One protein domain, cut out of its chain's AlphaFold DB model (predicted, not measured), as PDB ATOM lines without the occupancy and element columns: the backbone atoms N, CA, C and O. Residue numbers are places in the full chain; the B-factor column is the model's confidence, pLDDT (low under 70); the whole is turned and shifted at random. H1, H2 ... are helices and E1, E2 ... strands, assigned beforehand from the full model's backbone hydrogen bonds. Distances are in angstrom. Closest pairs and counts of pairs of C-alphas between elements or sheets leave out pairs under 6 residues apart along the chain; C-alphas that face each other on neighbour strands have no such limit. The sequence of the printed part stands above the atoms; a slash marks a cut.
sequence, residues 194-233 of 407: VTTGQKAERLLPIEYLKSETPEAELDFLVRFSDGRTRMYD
ATOM      1  N   VAL A 194     -61.676  85.241 215.303       84.44
ATOM      2  CA  VAL A 194     -61.812  86.697 215.479       84.44
ATOM      3  C   VAL A 194     -61.210  87.386 214.261       84.44
ATOM      4  O   VAL A 194     -60.088  87.066 213.877       84.44
ATOM      5  N   THR A 195     -61.932  88.339 213.679       87.25
ATOM      6  CA  THR A 195     -61.454  89.195 212.583       87.25
ATOM      7  C   THR A 195     -61.662  90.669 212.937       87.25
ATOM      8  O   THR A 195     -62.196  90.982 214.004       87.25
ATOM      9  N   THR A 196     -61.232  91.588 212.076       90.00
ATOM     10  CA  THR A 196     -61.470  93.029 212.231       90.00
ATOM     11  C   THR A 196     -62.425  93.546 211.159       90.00
ATOM     12  O   THR A 196     -62.397  93.085 210.020       90.00
ATOM     13  N   GLY A 197     -63.301  94.486 211.512       89.62
ATOM     14  CA  GLY A 197     -64.189  95.134 210.546       89.62
ATOM     15  C   GLY A 197     -65.234  96.037 211.191       89.62
ATOM     16  O   GLY A 197     -65.142  96.338 212.374       89.62
ATOM     17  N   GLN A 198     -66.221  96.464 210.398       90.19
ATOM     18  CA  GLN A 198     -67.130  97.584 210.711       90.19
ATOM     19  C   GLN A 198     -68.586  97.149 210.954       90.19
ATOM     20  O   GLN A 198     -69.523  97.908 210.723       90.19
ATOM     21  N   LYS A 199     -68.825  95.889 211.334       87.38
ATOM     22  CA  LYS A 199     -70.192  95.367 211.518       87.38
ATOM     23  C   LYS A 199     -70.546  95.342 213.003       87.38
ATOM     24  O   LYS A 199     -70.129  94.428 213.710       87.38
ATOM     25  N   ALA A 200     -71.330  96.323 213.456       85.19
ATOM     26  CA  ALA A 200     -71.699  96.501 214.869       85.19
ATOM     27  C   ALA A 200     -72.336  95.241 215.483       85.19
ATOM     28  O   ALA A 200     -71.957  94.790 216.561       85.19
ATOM     29  N   GLU A 201     -73.219  94.597 214.720       82.38
ATOM     30  CA  GLU A 201     -73.885  93.327 215.047       82.38
ATOM     31  C   GLU A 201     -72.936  92.142 215.309       82.38
ATOM     32  O   GLU A 201     -73.366  91.117 215.833       82.38
ATOM     33  N   ARG A 202     -71.657  92.252 214.927       83.06
ATOM     34  CA  ARG A 202     -70.645  91.191 215.051       83.06
ATOM     35  C   ARG A 202     -69.566  91.512 216.079       83.06
ATOM     36  O   ARG A 202     -68.690  90.673 216.293       83.06
ATOM     37  N   LEU A 203     -69.578  92.711 216.660       87.50
ATOM     38  CA  LEU A 203     -68.546  93.157 217.589       87.50
ATOM     39  C   LEU A 203     -68.419  92.201 218.774       87.50
ATOM     40  O   LEU A 203     -69.408  91.680 219.293       87.50
ATOM     41  N   LEU A 204     -67.180  91.968 219.204       86.44
ATOM     42  CA  LEU A 204     -66.943  91.204 220.421       86.44
ATOM     43  C   LEU A 204     -67.442  92.000 221.639       86.44
ATOM     44  O   LEU A 204     -67.254  93.216 221.670       86.44
ATOM     45  N   PRO A 205     -67.967  91.341 222.689       84.44
ATOM     46  CA  PRO A 205     -68.371  92.016 223.926       84.44
ATOM     47  C   PRO A 205     -67.275  92.913 224.522       84.44
ATOM     48  O   PRO A 205     -67.560  93.977 225.057       84.44
ATOM     49  N   ILE A 206     -66.005  92.526 224.361       82.75
ATOM     50  CA  ILE A 206     -64.859  93.309 224.841       82.75
ATOM     51  C   ILE A 206     -64.682  94.655 224.121       82.75
ATOM     52  O   ILE A 206     -64.068  95.551 224.682       82.75
ATOM     53  N   GLU A 207     -65.188  94.820 222.896       86.56
ATOM     54  CA  GLU A 207     -65.152  96.118 222.205       86.56
ATOM     55  C   GLU A 207     -66.164  97.102 222.806       86.56
ATOM     56  O   GLU A 207     -65.899  98.296 222.796       86.56
ATOM     57  N   TYR A 208     -67.264  96.611 223.391       79.19
ATOM     58  CA  TYR A 208     -68.228  97.440 224.124       79.19
ATOM     59  C   TYR A 208     -67.693  97.850 225.500       79.19
ATOM     60  O   TYR A 208     -67.819  99.002 225.895       79.19
ATOM     61  N   LEU A 209     -67.038  96.922 226.205       76.50
ATOM     62  CA  LEU A 209     -66.447  97.180 227.527       76.50
ATOM     63  C   LEU A 209     -65.251  98.145 227.483       76.50
ATOM     64  O   LEU A 209     -64.843  98.675 228.506       76.50
ATOM     65  N   LYS A 210     -64.658  98.368 226.306       72.19
ATOM     66  CA  LYS A 210     -63.542  99.305 226.128       72.19
ATOM     67  C   LYS A 210     -63.978 100.759 225.975       72.19
ATOM     68  O   LYS A 210     -63.103 101.601 225.866       72.19
ATOM     69  N   SER A 211     -65.275 101.054 225.980       72.62
ATOM     70  CA  SER A 211     -65.825 102.383 225.690       72.62
ATOM     71  C   SER A 211     -66.426 103.056 226.931       72.62
ATOM     72  O   SER A 211     -67.423 103.754 226.833       72.62
ATOM     73  N   GLU A 212     -65.871 102.818 228.122       78.94
ATOM     74  CA  GLU A 212     -66.434 103.343 229.381       78.94
ATOM     75  C   GLU A 212     -66.079 104.816 229.664       78.94
ATOM     76  O   GLU A 212     -66.694 105.436 230.530       78.94
ATOM     77  N   THR A 213     -65.107 105.392 228.946       86.25
ATOM     78  CA  THR A 213     -64.738 106.815 229.060       86.25
ATOM     79  C   THR A 213     -64.895 107.540 227.721       86.25
ATOM     80  O   THR A 213     -64.779 106.899 226.672       86.25
ATOM     81  N   PRO A 214     -65.088 108.874 227.721       84.38
ATOM     82  CA  PRO A 214     -65.235 109.654 226.488       84.38
ATOM     83  C   PRO A 214     -64.063 109.488 225.508       84.38
ATOM     84  O   PRO A 214     -64.250 109.443 224.294       84.38
ATOM     85  N   GLU A 215     -62.837 109.361 226.015       85.56
ATOM     86  CA  GLU A 215     -61.642 109.146 225.193       85.56
ATOM     87  C   GLU A 215     -61.639 107.753 224.553       85.56
ATOM     88  O   GLU A 215     -61.222 107.587 223.405       85.56
ATOM     89  N   ALA A 216     -62.119 106.753 225.287       83.94
ATOM     90  CA  ALA A 216     -62.157 105.373 224.837       83.94
ATOM     91  C   ALA A 216     -63.309 105.121 223.843       83.94
ATOM     92  O   ALA A 216     -63.148 104.361 222.887       83.94
ATOM     93  N   GLU A 217     -64.431 105.833 223.996       87.00
ATOM     94  CA  GLU A 217     -65.496 105.908 222.989       87.00
ATOM     95  C   GLU A 217     -64.983 106.479 221.663       87.00
ATOM     96  O   GLU A 217     -65.249 105.914 220.600       87.00
ATOM     97  N   LEU A 218     -64.208 107.569 221.704       88.56
ATOM     98  CA  LEU A 218     -63.619 108.166 220.503       88.56
ATOM     99  C   LEU A 218     -62.630 107.214 219.818       88.56
ATOM    100  O   LEU A 218     -62.687 107.053 218.596       88.56
ATOM    101  N   ASP A 219     -61.768 106.542 220.584       88.81
ATOM    102  CA  ASP A 219     -60.873 105.502 220.057       88.81
ATOM    103  C   ASP A 219     -61.658 104.356 219.398       88.81
ATOM    104  O   ASP A 219     -61.331 103.924 218.287       88.81
ATOM    105  N   PHE A 220     -62.730 103.892 220.045       91.00
ATOM    106  CA  PHE A 220     -63.617 102.885 219.475       91.00
ATOM    107  C   PHE A 220     -64.230 103.355 218.154       91.00
ATOM    108  O   PHE A 220     -64.165 102.610 217.178       91.00
ATOM    109  N   LEU A 221     -64.776 104.572 218.082       90.44
ATOM    110  CA  LEU A 221     -65.407 105.102 216.870       90.44
ATOM    111  C   LEU A 221     -64.417 105.211 215.704       90.44
ATOM    112  O   LEU A 221     -64.750 104.818 214.583       90.44
ATOM    113  N   VAL A 222     -63.187 105.668 215.963       91.69
ATOM    114  CA  VAL A 222     -62.119 105.723 214.950       91.69
ATOM    115  C   VAL A 222     -61.772 104.316 214.466       91.69
ATOM    116  O   VAL A 222     -61.772 104.045 213.265       91.69
ATOM    117  N   ARG A 223     -61.534 103.373 215.388       92.38
ATOM    118  CA  ARG A 223     -61.233 101.984 215.018       92.38
ATOM    119  C   ARG A 223     -62.399 101.312 214.303       92.38
ATOM    120  O   ARG A 223     -62.156 100.501 213.413       92.38
ATOM    121  N   PHE A 224     -63.635 101.624 214.674       92.69
ATOM    122  CA  PHE A 224     -64.828 101.080 214.040       92.69
ATOM    123  C   PHE A 224     -64.959 101.600 212.610       92.69
ATOM    124  O   PHE A 224     -65.097 100.792 211.698       92.69
ATOM    125  N   SER A 225     -64.814 102.911 212.398       92.06
ATOM    126  CA  SER A 225     -64.825 103.537 211.068       92.06
ATOM    127  C   SER A 225     -63.718 102.996 210.156       92.06
ATOM    128  O   SER A 225     -63.926 102.800 208.962       92.06
ATOM    129  N   ASP A 226     -62.548 102.692 210.717       92.62
ATOM    130  CA  ASP A 226     -61.414 102.160 209.953       92.62
ATOM    131  C   ASP A 226     -61.463 100.634 209.764       92.62
ATOM    132  O   ASP A 226     -60.586 100.053 209.128       92.62
ATOM    133  N   GLY A 227     -62.458  99.942 210.332       90.25
ATOM    134  CA  GLY A 227     -62.545  98.477 210.273       90.25
ATOM    135  C   GLY A 227     -61.480  97.740 211.072       90.25
ATOM    136  O   GLY A 227     -61.140  96.604 210.749       90.25
ATOM    137  N   ARG A 228     -60.976  98.371 212.133       91.88
ATOM    138  CA  ARG A 228     -59.968  97.848 213.064       91.88
ATOM    139  C   ARG A 228     -60.568  97.289 214.363       91.88
ATOM    140  O   ARG A 228     -59.833  96.740 215.180       91.88
ATOM    141  N   THR A 229     -61.880  97.396 214.577       92.50
ATOM    142  CA  THR A 229     -62.572  96.779 215.726       92.50
ATOM    143  C   THR A 229     -62.677  95.267 215.591       92.50
ATOM    144  O   THR A 229     -62.954  94.755 214.505       92.50
ATOM    145  N   ARG A 230     -62.481  94.543 216.701       90.12
ATOM    146  CA  ARG A 230     -62.549  93.077 216.721       90.12
ATOM    147  C   ARG A 230     -63.996  92.604 216.690       90.12
ATOM    148  O   ARG A 230     -64.820  92.977 217.522       90.12
ATOM    149  N   MET A 231     -64.287  91.711 215.762       88.81
ATOM    150  CA  MET A 231     -65.604  91.127 215.581       88.81
ATOM    151  C   MET A 231     -65.500  89.623 215.344       88.81
ATOM    152  O   MET A 231     -64.449  89.108 214.951       88.81
ATOM    153  N   TYR A 232     -66.592  88.906 215.583       84.25
ATOM    154  CA  TYR A 232     -66.692  87.500 215.215       84.25
ATOM    155  C   TYR A 232     -66.585  87.350 213.688       84.25
ATOM    156  O   TYR A 232     -67.334  87.970 212.924       84.25
ATOM    157  N   ASP A 233     -65.656  86.506 213.241       78.00
ATOM    158  CA  ASP A 233     -65.506  86.100 211.849       78.00
ATOM    159  C   ASP A 233     -66.585  85.075 211.508       78.00
ATOM    160  O   ASP A 233     -66.428  83.855 211.639       78.00
TER     161      ASP A 233
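Overview. This is residues 194 to 233 of the 407 residues of the protein "von Willebrand factor type A domain protein" of Kurthia sp. 11kri321 (UniProt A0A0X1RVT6). The printed part folds into a small ring-like loop, with two short crossed strands, E1 and E2, paired at one end, the longer helix H2 along one side and the short helix H1 on the other. The ring is loosely formed across its middle, where H1 and H2 come near each other through one pair of C-alphas, and residues 210 to 213 join them at the end far from the strands. The 40 residues printed hold two named helices and two named strands, in the order E1, H1, H2, E2, and the sheet, in the order E1 - E2, is antiparallel; the class is mixed, helices and strands. The whole is compact, with a radius of gyration of the C-alphas of 9.2 A, and spans 28 by 19 by 13 A.

Arrangement. The first strand, E1, residues 194 to 196, is the antiparallel neighbour of E2, residues 230 to 233, with 121 degrees between their N-to-C directions. N 195 and O 231 are within hydrogen-bond range at 2.9 A, and so are N 231 and O 195 at 2.8 A. Among the C-alphas that face each other, those of Thr 196 and Arg 230 are 4.6 A apart. H1, residues 205 to 209, has its closest C-alpha to E2 at Glu 207, 6.8 A from that of Arg 230. H1 and H2, residues 214 to 225, are close but not clearly touching; their closest C-alphas, those of Glu 207 and Phe 220, are 7.5 A apart. E1 and H2 are apart. In H1 and H2 every backbone O i to N i+4 pair is within hydrogen-bond range.

Along the chain. E1, Val 194 to Thr 196, begins with C-alpha 194 at (-61.812, 86.697, 215.479). H1, Pro 205 to Leu 209, has five residues. H2, Pro 214 to Ser 225, is the longest helix, with 12 residues and 16.6 A from first to last C-alpha; its C-alpha 214 is at (-65.235, 109.654, 226.488). E2, Arg 230 to Asp 233, measures 9.0 A from first to last C-alpha and ends with C-alpha 233 at (-65.506, 86.100, 211.849).

Size, cuts and confidence. The two C-alphas farthest apart, those of Pro 214 and Asp 233, are separated by 27.7 A, while the C-alphas of the first and last printed residues, Val 194 and Asp 233, are 5.2 A apart. The printed part has no cut. The links H1 to H2 and H2 to E2 are tight, with 4 residues each, and the link E1 to H1 is short, with 8 residues; no link is long. The mean pLDDT of the printed part is 86.2, and no printed residue is under 70.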